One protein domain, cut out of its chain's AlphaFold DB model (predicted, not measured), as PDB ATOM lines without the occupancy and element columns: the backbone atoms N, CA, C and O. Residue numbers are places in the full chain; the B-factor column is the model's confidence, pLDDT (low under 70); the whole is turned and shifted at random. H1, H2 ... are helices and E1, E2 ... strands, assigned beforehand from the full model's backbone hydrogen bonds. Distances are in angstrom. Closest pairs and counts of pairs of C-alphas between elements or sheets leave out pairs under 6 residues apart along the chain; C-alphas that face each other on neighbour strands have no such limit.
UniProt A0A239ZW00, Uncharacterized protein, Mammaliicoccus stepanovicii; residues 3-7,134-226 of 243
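AT A GLANCE: This is residues 3 to 7 and 134 to 226 of the 243 residues of an uncharacterized protein of Mammaliicoccus stepanovicii (UniProt A0A239ZW00). One strongly twisted sheet of six strands forms a wall, with the single helix H1 packed slantwise over one face and no named helix on the other; the small hairpin E3 and E4 packs on the first part of H1. The printed part has 98 residues, with named elements in the order E1 E2 E3 E4 E5 E6 H1 E7 E8, one helix and eight strands. The large sheet runs E1, E2, E5, E6, E7, E8 and is mixed, with E6 and E7 parallel and the other neighbours antiparallel. The class is mixed, helices and strands; the whole is compact, with a radius of gyration of the C-alphas of 13.4 A and spans of 43 by 36 by 23 A.

IN THESE COORDINATES: E1 is residues 3 to 6, 10.5 A long, with C-alpha 3 at (5.195, 42.282, 28.003). E2 is residues 139 to 147, 18.6 A, and bends by 102 degrees at residue 142. E3 is residues 154 to 156, 6.3 A, and E4 residues 159 to 161, 6.8 A. E5, residues 163 to 169, spans 16.6 A, and E6, residues 173 to 179, spans 19.9 A. H1 is residues 187 to 202, 22.7 A, and begins with C-alpha 187 at (16.613, 23.792, 18.733). E7 is residues 207 to 213, 19.4 A. E8, residues 223 to 225, is 6.2 A long and ends with C-alpha 225 at (5.467, 30.417, 8.897).

HOW THE PARTS SIT: E1, an edge strand, is antiparallel to E2, with N 5 and O 144 at 2.9 A. E2 and E5 are antiparallel, with N 142 and O 165 at 2.8 A. The hairpin E3 and E4 has N 154 and O 161 at 2.8 A, and E4 runs on into E5 at 12 degrees across a break of 1 residue. In the hairpin E5 and E6, N 174 and O 168 are 2.7 A apart. E6, H1 and E7 form a strand-helix-strand unit, two parallel neighbour strands with a helix between, and its crossover is right-handed; N 208 and O 173 are 2.8 A apart. H1 is on the large sheet, making two layers, a helix layer on one face of a sheet, at a height over the sheet of 7.6 A. It lies over E5 and E6, at 40 degrees to E5 on the local plane, slantwise to the strands. The closest C-alphas of H1 and E7, those of Lys 197 and Ile 207, are 5.7 A apart; those of H1 and E3, Phe 192 and Leu 154, are 5.9 A apart. In H1 every O i to N i+4 pair is within hydrogen-bond range. The hairpin E7 and E8 has N 211 and O 224 at 3.5 A, and E8 is the other edge strand.

THE WHOLE: The two C-alphas farthest apart, those of Asn 148 and Asn 218, are 44.1 A apart. Residues 8 to 133 are not printed, and C-alphas 7 and 134 are 12.1 A apart across this cut. Of the links that are printed whole, none is long. The mean pLDDT of the printed part is 84.4; residue 182 and residues 215 to 226 are under 70, and E8 has a mean of 46.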
ATOM      1  N   GLU A   3       4.572  41.024  28.409       95.38
ATOM      2  CA  GLU A   3       5.195  42.282  28.003       95.38
ATOM      3  C   GLU A   3       6.441  42.001  27.163       95.38
ATOM      4  O   GLU A   3       7.217  41.100  27.479       95.38
ATOM      5  N   VAL A   4       6.679  42.816  26.138       96.31
ATOM      6  CA  VAL A   4       7.895  42.766  25.320       96.31
ATOM      7  C   VAL A   4       8.724  44.035  25.528       96.31
ATOM      8  O   VAL A   4       8.190  45.147  25.548       96.31
ATOM      9  N   LYS A   5      10.037  43.878  25.716       96.06
ATOM     10  CA  LYS A   5      10.993  44.979  25.926       96.06
ATOM     11  C   LYS A   5      12.253  44.735  25.100       96.06
ATOM     12  O   LYS A   5      12.540  43.599  24.737       96.06
ATOM     13  N   ARG A   6      13.009  45.798  24.808       94.06
ATOM     14  CA  ARG A   6      14.360  45.669  24.241       94.06
ATOM     15  C   ARG A   6      15.231  44.872  25.211       94.06
ATOM     16  O   ARG A   6      15.140  45.092  26.417       94.06
ATOM     17  N   SER A   7      16.027  43.943  24.692       91.38
ATOM     18  CA  SER A   7      17.015  43.223  25.499       91.38
ATOM     19  C   SER A   7      18.254  44.085  25.765       91.38
ATOM     20  O   SER A   7      18.923  43.898  26.777       91.38
ATOM     21  N   GLN A 134      11.241  52.072  17.592       92.62
ATOM     22  CA  GLN A 134      10.943  50.821  18.294       92.62
ATOM     23  C   GLN A 134      10.024  51.054  19.496       92.62
ATOM     24  O   GLN A 134      10.318  51.866  20.374       92.62
ATOM     25  N   THR A 135       8.933  50.296  19.567       93.12
ATOM     26  CA  THR A 135       7.977  50.322  20.676       93.12
ATOM     27  C   THR A 135       7.453  48.918  20.943       93.12
ATOM     28  O   THR A 135       7.278  48.124  20.018       93.12
ATOM     29  N   SER A 136       7.096  48.637  22.197       90.38
ATOM     30  CA  SER A 136       6.490  47.356  22.591       90.38
ATOM     31  C   SER A 136       5.149  47.067  21.914       90.38
ATOM     32  O   SER A 136       4.699  45.929  21.905       90.38
ATOM     33  N   LYS A 137       4.513  48.081  21.315       91.75
ATOM     34  CA  LYS A 137       3.241  47.932  20.601       91.75
ATOM     35  C   LYS A 137       3.402  47.570  19.127       91.75
ATOM     36  O   LYS A 137       2.458  47.026  18.561       91.75
ATOM     37  N   LYS A 138       4.543  47.888  18.503       93.69
ATOM     38  CA  LYS A 138       4.715  47.788  17.043       93.69
ATOM     39  C   LYS A 138       5.921  46.965  16.622       93.69
ATOM     40  O   LYS A 138       5.776  46.089  15.778       93.69
ATOM     41  N   PHE A 139       7.100  47.263  17.152       95.62
ATOM     42  CA  PHE A 139       8.343  46.686  16.660       95.62
ATOM     43  C   PHE A 139       9.440  46.805  17.712       95.62
ATOM     44  O   PHE A 139       9.675  47.898  18.227       95.62
ATOM     45  N   ILE A 140      10.139  45.707  17.981       96.62
ATOM     46  CA  ILE A 140      11.369  45.692  18.771       96.62
ATOM     47  C   ILE A 140      12.370  44.778  18.066       96.62
ATOM     48  O   ILE A 140      12.063  43.618  17.798       96.62
ATOM     49  N   TRP A 141      13.563  45.304  17.798       94.75
ATOM     50  CA  TRP A 141      14.723  44.511  17.407       94.75
ATOM     51  C   TRP A 141      15.490  44.126  18.671       94.75
ATOM     52  O   TRP A 141      15.815  45.002  19.470       94.75
ATOM     53  N   ASP A 142      15.767  42.832  18.812       93.75
ATOM     54  CA  ASP A 142      16.419  42.187  19.946       93.75
ATOM     55  C   ASP A 142      15.571  42.342  21.218       93.75
ATOM     56  O   ASP A 142      15.647  43.338  21.946       93.75
ATOM     57  N   CYS A 143      14.666  41.383  21.438       95.38
ATOM     58  CA  CYS A 143      13.585  41.523  22.412       95.38
ATOM     59  C   CYS A 143      13.581  40.445  23.503       95.38
ATOM     60  O   CYS A 143      13.761  39.259  23.239       95.38
ATOM     61  N   HIS A 144      13.323  40.887  24.736       97.06
ATOM     62  CA  HIS A 144      12.985  40.060  25.890       97.06
ATOM     63  C   HIS A 144      11.472  40.049  26.114       97.06
ATOM     64  O   HIS A 144      10.784  41.047  25.876       97.06
ATOM     65  N   PHE A 145      10.981  38.947  26.675       97.50
ATOM     66  CA  PHE A 145       9.580  38.769  27.046       97.50
ATOM     67  C   PHE A 145       9.449  38.599  28.554       97.50
ATOM     68  O   PHE A 145      10.286  37.951  29.182       97.50
ATOM     69  N   TYR A 146       8.397  39.171  29.128       97.31
ATOM     70  CA  TYR A 146       8.142  39.155  30.561       97.31
ATOM     71  C   TYR A 146       6.741  38.632  30.848       97.31
ATOM     72  O   TYR A 146       5.772  39.042  30.214       97.31
ATOM     73  N   GLU A 147       6.633  37.779  31.858       95.94
ATOM     74  CA  GLU A 147       5.369  37.340  32.440       95.94
ATOM     75  C   GLU A 147       5.417  37.625  33.941       95.94
ATOM     76  O   GLU A 147       6.363  37.227  34.624       95.94
ATOM     77  N   ASN A 148       4.430  38.363  34.459       93.50
ATOM     78  CA  ASN A 148       4.384  38.792  35.864       93.50
ATOM     79  C   ASN A 148       5.691  39.474  36.318       93.50
ATOM     80  O   ASN A 148       6.266  39.134  37.353       93.50
ATOM     81  N   SER A 149       6.194  40.401  35.494       92.56
ATOM     82  CA  SER A 149       7.447  41.145  35.705       92.56
ATOM     83  C   SER A 149       8.732  40.304  35.741       92.56
ATOM     84  O   SER A 149       9.802  40.845  36.018       92.56
ATOM     85  N   LYS A 150       8.675  39.007  35.419       95.94
ATOM     86  CA  LYS A 150       9.849  38.129  35.326       95.94
ATOM     87  C   LYS A 150      10.186  37.837  33.870       95.94
ATOM     88  O   LYS A 150       9.283  37.574  33.082       95.94
ATOM     89  N   ILE A 151      11.477  37.858  33.528       96.50
ATOM     90  CA  ILE A 151      11.950  37.471  32.190       96.50
ATOM     91  C   ILE A 151      11.589  36.006  31.950       96.50
ATOM     92  O   ILE A 151      11.936  35.136  32.748       96.50
ATOM     93  N   ILE A 152      10.921  35.745  30.833       97.19
ATOM     94  CA  ILE A 152      10.681  34.398  30.336       97.19
ATOM     95  C   ILE A 152      12.002  33.883  29.767       97.19
ATOM     96  O   ILE A 152      12.600  34.508  28.892       97.19
ATOM     97  N   ASN A 153      12.458  32.739  30.260       96.19
ATOM     98  CA  ASN A 153      13.651  32.074  29.765       96.19
ATOM     99  C   ASN A 153      13.378  30.582  29.548       96.19
ATOM    100  O   ASN A 153      12.497  29.996  30.173       96.19
ATOM    101  N   LEU A 154      14.130  29.989  28.629       94.38
ATOM    102  CA  LEU A 154      14.214  28.553  28.418       94.38
ATOM    103  C   LEU A 154      15.641  28.116  28.741       94.38
ATOM    104  O   LEU A 154      16.594  28.663  28.186       94.38
ATOM    105  N   ILE A 155      15.793  27.123  29.615       93.12
ATOM    106  CA  ILE A 155      17.084  26.501  29.914       93.12
ATOM    107  C   ILE A 155      17.087  25.110  29.283       93.12
ATOM    108  O   ILE A 155      16.334  24.236  29.704       93.12
ATOM    109  N   LYS A 156      17.946  24.897  28.282       85.75
ATOM    110  CA  LYS A 156      18.101  23.607  27.598       85.75
ATOM    111  C   LYS A 156      19.576  23.283  27.410       85.75
ATOM    112  O   LYS A 156      20.352  24.140  26.996       85.75
ATOM    113  N   TYR A 157      19.974  22.050  27.724       87.50
ATOM    114  CA  TYR A 157      21.370  21.590  27.634       87.50
ATOM    115  C   TYR A 157      22.366  22.508  28.373       87.50
ATOM    116  O   TYR A 157      23.456  22.786  27.878       87.50
ATOM    117  N   GLY A 158      21.967  23.043  29.534       88.62
ATOM    118  CA  GLY A 158      22.785  23.972  30.324       88.62
ATOM    119  C   GLY A 158      22.943  25.376  29.724       88.62
ATOM    120  O   GLY A 158      23.695  26.180  30.266       88.62
ATOM    121  N   LYS A 159      22.246  25.694  28.624       89.81
ATOM    122  CA  LYS A 159      22.255  27.020  27.999       89.81
ATOM    123  C   LYS A 159      20.903  27.713  28.153       89.81
ATOM    124  O   LYS A 159      19.858  27.094  27.962       89.81
ATOM    125  N   THR A 160      20.938  29.014  28.418       93.06
ATOM    126  CA  THR A 160      19.741  29.859  28.521       93.06
ATOM    127  C   THR A 160      19.435  30.532  27.184       93.06
ATOM    128  O   THR A 160      20.340  31.052  26.528       93.06
ATOM    129  N   THR A 161      18.162  30.536  26.797       93.94
ATOM    130  CA  THR A 161      17.596  31.339  25.708       93.94
ATOM    131  C   THR A 161      16.501  32.222  26.292       93.94
ATOM    132  O   THR A 161      15.608  31.729  26.977       93.94
ATOM    133  N   ASN A 162      16.579  33.526  26.062       95.19
ATOM    134  CA  ASN A 162      15.628  34.503  26.599       95.19
ATOM    135  C   ASN A 162      15.289  35.631  25.613       95.19
ATOM    136  O   ASN A 162      14.451  36.475  25.932       95.19
ATOM    137  N   THR A 163      15.907  35.642  24.431       95.31
ATOM    138  CA  THR A 163      15.683  36.631  23.377       95.31
ATOM    139  C   THR A 163      15.039  36.018  22.143       95.31
ATOM    140  O   THR A 163      15.210  34.832  21.860       95.31
ATOM    141  N   VAL A 164      14.331  36.857  21.392       95.06
ATOM    142  CA  VAL A 164      13.997  36.634  19.979       95.06
ATOM    143  C   VAL A 164      14.541  37.817  19.185       95.06
ATOM    144  O   VAL A 164      14.488  38.955  19.668       95.06
ATOM    145  N   ASP A 165      15.038  37.568  17.972       94.75
ATOM    146  CA  ASP A 165      15.679  38.615  17.172       94.75
ATOM    147  C   ASP A 165      14.721  39.765  16.839       94.75
ATOM    148  O   ASP A 165      15.109  40.925  16.931       94.75
ATOM    149  N   ILE A 166      13.464  39.497  16.463       95.12
ATOM    150  CA  ILE A 166      12.506  40.567  16.133       95.12
ATOM    151  C   ILE A 166      11.104  40.239  16.645       95.12
ATOM    152  O   ILE A 166      10.526  39.202  16.316       95.12
ATOM    153  N   PHE A 167      10.518  41.191  17.367       96.69
ATOM    154  CA  PHE A 167       9.081  41.287  17.604       96.69
ATOM    155  C   PHE A 167       8.480  42.319  16.647       96.69
ATOM    156  O   PHE A 167       8.960  43.452  16.568       96.69
ATOM    157  N   PHE A 168       7.403  41.961  15.953       93.56
ATOM    158  CA  PHE A 168       6.652  42.874  15.095       93.56
ATOM    159  C   PHE A 168       5.150  42.642  15.238       93.56
ATOM    160  O   PHE A 168       4.689  41.506  15.218       93.56
ATOM    161  N   ASN A 169       4.371  43.712  15.349       91.25
ATOM    162  CA  ASN A 169       2.922  43.652  15.479       91.25
ATOM    163  C   ASN A 169       2.250  44.507  14.401       91.25
ATOM    164  O   ASN A 169       2.385  45.732  14.356       91.25
ATOM    165  N   ASP A 170       1.496  43.853  13.525       83.38
ATOM    166  CA  ASP A 170       0.712  44.506  12.479       83.38
ATOM    167  C   ASP A 170      -0.665  43.853  12.392       83.38
ATOM    168  O   ASP A 170      -0.944  43.064  11.492       83.38
ATOM    169  N   ASN A 171      -1.477  44.080  13.431       83.44
ATOM    170  CA  ASN A 171      -2.753  43.397  13.724       83.44
ATOM    171  C   ASN A 171      -2.628  41.902  14.073       83.44
ATOM    172  O   ASN A 171      -3.580  41.290  14.553       83.44
ATOM    173  N   LYS A 172      -1.448  41.316  13.863       85.50
ATOM    174  CA  LYS A 172      -1.037  39.987  14.315       85.50
ATOM    175  C   LYS A 172       0.402  40.086  14.809       85.50
ATOM    176  O   LYS A 172       1.237  40.696  14.133       85.50
ATOM    177  N   ILE A 173       0.690  39.467  15.952       91.12
ATOM    178  CA  ILE A 173       2.052  39.391  16.482       91.12
ATOM    179  C   ILE A 173       2.856  38.412  15.631       91.12
ATOM    180  O   ILE A 173       2.411  37.301  15.338       91.12
ATOM    181  N   LYS A 174       4.054  38.836  15.245       90.75
ATOM    182  CA  LYS A 174       5.025  38.066  14.482       90.75
ATOM    183  C   LYS A 174       6.351  38.068  15.231       90.75
ATOM    184  O   LYS A 174       6.873  39.130  15.569       90.75
ATOM    185  N   LEU A 175       6.879  36.879  15.474       93.31
ATOM    186  CA  LEU A 175       8.202  36.670  16.050       93.31
ATOM    187  C   LEU A 175       9.126  36.176  14.944       93.31
ATOM    188  O   LEU A 175       8.773  35.206  14.274       93.31
ATOM    189  N   TYR A 176      10.273  36.822  14.745       90.38
ATOM    190  CA  TYR A 176      11.272  36.389  13.771       90.38
ATOM    191  C   TYR A 176      12.554  35.972  14.469       90.38
ATOM    192  O   TYR A 176      13.098  36.736  15.263       90.38
ATOM    193  N   GLU A 177      13.060  34.806  14.089       90.94
ATOM    194  CA  GLU A 177      14.451  34.424  14.305       90.94
ATOM    195  C   GLU A 177      15.213  34.588  12.989       90.94
ATOM    196  O   GLU A 177      14.733  34.180  11.930       90.94
ATOM    197  N   CYS A 178      16.393  35.190  13.033       89.31
ATOM    198  CA  CYS A 178      17.227  35.499  11.885       89.31
ATOM    199  C   CYS A 178      18.461  34.591  11.867       89.31
ATOM    200  O   CYS A 178      19.152  34.413  12.874       89.31
ATOM    201  N   LYS A 179      18.768  34.008  10.704       87.50
ATOM    202  CA  LYS A 179      19.935  33.137  10.521       87.50
ATOM    203  C   LYS A 179      20.638  33.407   9.197       87.50
ATOM    204  O   LYS A 179      20.011  33.561   8.153       87.50
ATOM    205  N   THR A 180      21.969  33.425   9.236       82.94
ATOM    206  CA  THR A 180      22.822  33.534   8.038       82.94
ATOM    207  C   THR A 180      22.798  32.263   7.185       82.94
ATOM    208  O   THR A 180      23.150  32.308   6.015       82.94
ATOM    209  N   SER A 181      22.417  31.123   7.766       76.00
ATOM    210  CA  SER A 181      22.274  29.819   7.109       76.00
ATOM    211  C   SER A 181      21.314  28.950   7.931       76.00
ATOM    212  O   SER A 181      21.287  29.097   9.158       76.00
ATOM    213  N   PRO A 182      20.556  28.024   7.309       68.00
ATOM    214  CA  PRO A 182      19.705  27.081   8.040       68.00
ATOM    215  C   PRO A 182      20.476  26.237   9.068       68.00
ATOM    216  O   PRO A 182      19.915  25.884  10.101       68.00
ATOM    217  N   ASN A 183      21.768  25.974   8.838       70.38
ATOM    218  CA  ASN A 183      22.603  25.135   9.710       70.38
ATOM    219  C   ASN A 183      22.895  25.753  11.087       70.38
ATOM    220  O   ASN A 183      23.390  25.059  11.971       70.38
ATOM    221  N   TYR A 184      22.621  27.046  11.274       72.94
ATOM    222  CA  TYR A 184      22.857  27.752  12.539       72.94
ATOM    223  C   TYR A 184      21.602  27.894  13.402       72.94
ATOM    224  O   TYR A 184      21.628  28.607  14.404       72.94
ATOM    225  N   LEU A 185      20.487  27.277  13.009       75.94
ATOM    226  CA  LEU A 185      19.280  27.302  13.817       75.94
ATOM    227  C   LEU A 185      19.394  26.288  14.955       75.94
ATOM    228  O   LEU A 185      19.436  25.084  14.721       75.94
ATOM    229  N   GLU A 186      19.445  26.782  16.189       81.75
ATOM    230  CA  GLU A 186      19.532  25.924  17.365       81.75
ATOM    231  C   GLU A 186      18.129  25.559  17.872       81.75
ATOM    232  O   GLU A 186      17.274  26.432  18.034       81.75
ATOM    233  N   ASP A 187      17.905  24.286  18.222       79.75
ATOM    234  CA  ASP A 187      16.613  23.792  18.733       79.75
ATOM    235  C   ASP A 187      16.068  24.628  19.899       79.75
ATOM    236  O   ASP A 187      14.870  24.874  19.997       79.75
ATOM    237  N   ARG A 188      16.951  25.122  20.776       86.38
ATOM    238  CA  ARG A 188      16.558  25.948  21.928       86.38
ATOM    239  C   ARG A 188      15.979  27.312  21.539       86.38
ATOM    240  O   ARG A 188      15.263  27.898  22.339       86.38
ATOM    241  N   GLN A 189      16.309  27.853  20.367       88.75
ATOM    242  CA  GLN A 189      15.728  29.111  19.876       88.75
ATOM    243  C   GLN A 189      14.310  28.857  19.367       88.75
ATOM    244  O   GLN A 189      13.376  29.563  19.741       88.75
ATOM    245  N   LEU A 190      14.134  27.775  18.606       85.50
ATOM    246  CA  LEU A 190      12.826  27.315  18.144       85.50
ATOM    247  C   LEU A 190      11.885  26.985  19.306       85.50
ATOM    248  O   LEU A 190      10.754  27.460  19.335       85.50
ATOM    249  N   GLU A 191      12.350  26.215  20.288       86.94
ATOM    250  CA  GLU A 191      11.549  25.865  21.464       86.94
ATOM    251  C   GLU A 191      11.183  27.086  22.301       86.94
ATOM    252  O   GLU A 191      10.063  27.169  22.803       86.94
ATOM    253  N   PHE A 192      12.079  28.070  22.404       94.25
ATOM    254  CA  PHE A 192      11.763  29.328  23.072       94.25
ATOM    255  C   PHE A 192      10.631  30.076  22.349       94.25
ATOM    256  O   PHE A 192       9.669  30.503  22.987       94.25
ATOM    257  N   MET A 193      10.683  30.166  21.016       92.19
ATOM    258  CA  MET A 193       9.614  30.768  20.209       92.19
ATOM    259  C   MET A 193       8.279  30.011  20.317       92.19
ATOM    260  O   MET A 193       7.223  30.643  20.395       92.19
ATOM    261  N   ILE A 194       8.306  28.674  20.341       90.38
ATOM    262  CA  ILE A 194       7.111  27.830  20.522       90.38
ATOM    263  C   ILE A 194       6.504  28.056  21.907       90.38
ATOM    264  O   ILE A 194       5.309  28.328  22.008       90.38
ATOM    265  N   MET A 195       7.327  28.050  22.957       94.06
ATOM    266  CA  MET A 195       6.883  28.347  24.319       94.06
ATOM    267  C   MET A 195       6.231  29.735  24.408       94.06
ATOM    268  O   MET A 195       5.192  29.891  25.049       94.06
ATOM    269  N   LEU A 196       6.798  30.755  23.751       95.06
ATOM    270  CA  LEU A 196       6.171  32.077  23.684       95.06
ATOM    271  C   LEU A 196       4.803  32.004  22.995       95.06
ATOM    272  O   LEU A 196       3.830  32.512  23.546       95.06
ATOM    273  N   LYS A 197       4.696  31.335  21.839       92.94
ATOM    274  CA  LYS A 197       3.417  31.152  21.130       92.94
ATOM    275  C   LYS A 197       2.349  30.528  22.031       92.94
ATOM    276  O   LYS A 197       1.236  31.042  22.081       92.94
ATOM    277  N   GLU A 198       2.678  29.462  22.754       91.62
ATOM    278  CA  GLU A 198       1.755  28.809  23.692       91.62
ATOM    279  C   GLU A 198       1.306  29.757  24.807       91.62
ATOM    280  O   GLU A 198       0.111  29.867  25.087       91.62
ATOM    281  N   LYS A 199       2.240  30.510  25.400       94.62
ATOM    282  CA  LYS A 199       1.905  31.481  26.446       94.62
ATOM    283  C   LYS A 199       0.999  32.601  25.929       94.62
ATOM    284  O   LYS A 199       0.028  32.931  26.597       94.62
ATOM    285  N   TYR A 200       1.268  33.169  24.753       92.94
ATOM    286  CA  TYR A 200       0.402  34.198  24.159       92.94
ATOM    287  C   TYR A 200      -0.986  33.655  23.792       92.94
ATOM    288  O   TYR A 200      -1.987  34.325  24.049       92.94
ATOM    289  N   ASN A 201      -1.068  32.417  23.288       89.12
ATOM    290  CA  ASN A 201      -2.347  31.759  23.020       89.12
ATOM    291  C   ASN A 201      -3.198  31.625  24.298       89.12
ATOM    292  O   ASN A 201      -4.409  31.827  24.235       89.12
ATOM    293  N   ASN A 202      -2.582  31.372  25.462       92.69
ATOM    294  CA  ASN A 202      -3.287  31.340  26.755       92.69
ATOM    295  C   ASN A 202      -3.880  32.703  27.163       92.69
ATOM    296  O   ASN A 202      -4.789  32.749  27.987       92.69
ATOM    297  N   TYR A 203      -3.401  33.805  26.577       91.88
ATOM    298  CA  TYR A 203      -3.966  35.150  26.741       91.88
ATOM    299  C   TYR A 203      -4.907  35.556  25.591       91.88
ATOM    300  O   TYR A 203      -5.338  36.704  25.532       91.88
ATOM    301  N   GLY A 204      -5.245  34.637  24.677       89.00
ATOM    302  CA  GLY A 204      -6.118  34.913  23.532       89.00
ATOM    303  C   GLY A 204      -5.445  35.682  22.389       89.00
ATOM    304  O   GLY A 204      -6.128  36.140  21.471       89.00
ATOM    305  N   GLU A 205      -4.118  35.814  22.407       89.94
ATOM    306  CA  GLU A 205      -3.356  36.519  21.377       89.94
ATOM    307  C   GLU A 205      -2.827  35.548  20.315       89.94
ATOM    308  O   GLU A 205      -2.253  34.505  20.624       89.94
ATOM    309  N   LYS A 206      -2.992  35.897  19.032       84.88
ATOM    310  CA  LYS A 206      -2.508  35.074  17.913       84.88
ATOM    311  C   LYS A 206      -1.083  35.458  17.531       84.88
ATOM    312  O   LYS A 206      -0.842  36.581  17.083       84.88
ATOM    313  N   ILE A 207      -0.181  34.481  17.592       85.56
ATOM    314  CA  ILE A 207       1.219  34.629  17.183       85.56
ATOM    315  C   ILE A 207       1.535  33.848  15.911       85.56
ATOM    316  O   ILE A 207       1.189  32.675  15.766       85.56
ATOM    317  N   GLU A 208       2.266  34.498  15.012       86.81
ATOM    318  CA  GLU A 208       2.979  33.874  13.907       86.81
ATOM    319  C   GLU A 208       4.469  33.788  14.226       86.81
ATOM    320  O   GLU A 208       5.113  34.790  14.532       86.81
ATOM    321  N   LEU A 209       5.031  32.593  14.125       86.81
ATOM    322  CA  LEU A 209       6.467  32.411  14.241       86.81
ATOM    323  C   LEU A 209       7.056  32.363  12.834       86.81
ATOM    324  O   LEU A 209       6.514  31.685  11.960       86.81
ATOM    325  N   ASN A 210       8.150  33.082  12.628       82.38
ATOM    326  CA  ASN A 210       8.827  33.227  11.355       82.38
ATOM    327  C   ASN A 210      10.318  32.945  11.530       82.38
ATOM    328  O   ASN A 210      10.941  33.361  12.502       82.38
ATOM    329  N   LEU A 211      10.903  32.276  10.548       83.75
ATOM    330  CA  LEU A 211      12.350  32.172  10.404       83.75
ATOM    331  C   LEU A 211      12.750  33.019   9.200       83.75
ATOM    332  O   LEU A 211      12.148  32.861   8.144       83.75
ATOM    333  N   PHE A 212      13.733  33.900   9.353       82.12
ATOM    334  CA  PHE A 212      14.345  34.655   8.265       82.12
ATOM    335  C   PHE A 212      15.733  34.084   7.984       82.12
ATOM    336  O   PHE A 212      16.616  34.143   8.839       82.12
ATOM    337  N   ILE A 213      15.934  33.547   6.781       79.94
ATOM    338  CA  ILE A 213      17.229  33.007   6.362       79.94
ATOM    339  C   ILE A 213      17.825  33.895   5.274       79.94
ATOM    340  O   ILE A 213      17.207  34.135   4.233       79.94
ATOM    341  N   LEU A 214      19.058  34.353   5.492       75.06
ATOM    342  CA  LEU A 214      19.859  35.007   4.460       75.06
ATOM    343  C   LEU A 214      20.488  33.955   3.536       75.06
ATOM    344  O   LEU A 214      21.703  33.825   3.469       75.06
ATOM    345  N   ASP A 215      19.646  33.165   2.874       62.25
ATOM    346  CA  ASP A 215      20.082  32.061   2.022       62.25
ATOM    347  C   ASP A 215      20.765  32.554   0.731       62.25
ATOM    348  O   ASP A 215      20.575  33.694   0.281       62.25
ATOM    349  N   ASP A 216      21.552  31.647   0.151       51.06
ATOM    350  CA  ASP A 216      22.461  31.816  -0.976       51.06
ATOM    351  C   ASP A 216      21.747  31.909  -2.345       51.06
ATOM    352  O   ASP A 216      22.391  32.005  -3.393       51.06
ATOM    353  N   SER A 217      20.412  31.922  -2.362       39.81
ATOM    354  CA  SER A 217      19.621  32.092  -3.581       39.81
ATOM    355  C   SER A 217      19.340  33.577  -3.897       39.81
ATOM    356  O   SER A 217      19.406  34.462  -3.034       39.81
ATOM    357  N   ASN A 218      19.017  33.879  -5.162       37.00
ATOM    358  CA  ASN A 218      18.713  35.233  -5.671       37.00
ATOM    359  C   ASN A 218      17.491  35.908  -5.010       37.00
ATOM    360  O   ASN A 218      17.174  37.063  -5.298       37.00
ATOM    361  N   HIS A 219      16.829  35.224  -4.081       38.56
ATOM    362  CA  HIS A 219      15.791  35.762  -3.220       38.56
ATOM    363  C   HIS A 219      16.197  35.498  -1.763       38.56
ATOM    364  O   HIS A 219      16.807  34.476  -1.480       38.56
ATOM    365  N   PRO A 220      15.935  36.390  -0.788       38.38
ATOM    366  CA  PRO A 220      15.865  35.965   0.606       38.38
ATOM    367  C   PRO A 220      14.755  34.915   0.700       38.38
ATOM    368  O   PRO A 220      13.576  35.228   0.846       38.38
ATOM    369  N   SER A 221      15.135  33.663   0.486       36.25
ATOM    370  CA  SER A 221      14.283  32.506   0.614       36.25
ATOM    371  C   SER A 221      14.156  32.272   2.102       36.25
ATOM    372  O   SER A 221      15.035  31.671   2.708       36.25
ATOM    373  N   ILE A 222      13.064  32.797   2.668       44.78
ATOM    374  CA  ILE A 222      12.174  32.151   3.642       44.78
ATOM    375  C   ILE A 222      11.529  33.225   4.542       44.78
ATOM    376  O   ILE A 222      12.149  33.768   5.446       44.78
ATOM    377  N   ILE A 223      10.251  33.517   4.267       47.16
ATOM    378  CA  ILE A 223       9.220  33.780   5.281       47.16
ATOM    379  C   ILE A 223       8.528  32.421   5.436       47.16
ATOM    380  O   ILE A 223       7.561  32.130   4.736       47.16
ATOM    381  N   ARG A 224       9.093  31.510   6.233       46.69
ATOM    382  CA  ARG A 224       8.406  30.258   6.583       46.69
ATOM    383  C   ARG A 224       7.613  30.604   7.822       46.69
ATOM    384  O   ARG A 224       8.211  30.843   8.872       46.69
ATOM    385  N   LYS A 225       6.287  30.615   7.708       45.22
ATOM    386  CA  LYS A 225       5.467  30.417   8.897       45.22
ATOM    387  C   LYS A 225       5.922  29.093   9.498       45.22
ATOM    388  O   LYS A 225       5.920  28.082   8.800       45.22
ATOM    389  N   LEU A 226       6.287  29.065  10.775       50.09
ATOM    390  CA  LEU A 226       6.599  27.806  11.465       50.09
ATOM    391  C   LEU A 226       5.363  26.889  11.607       50.09
ATOM    392  O   LEU A 226       5.417  25.898  12.325       50.09
TER     393      LEU A 226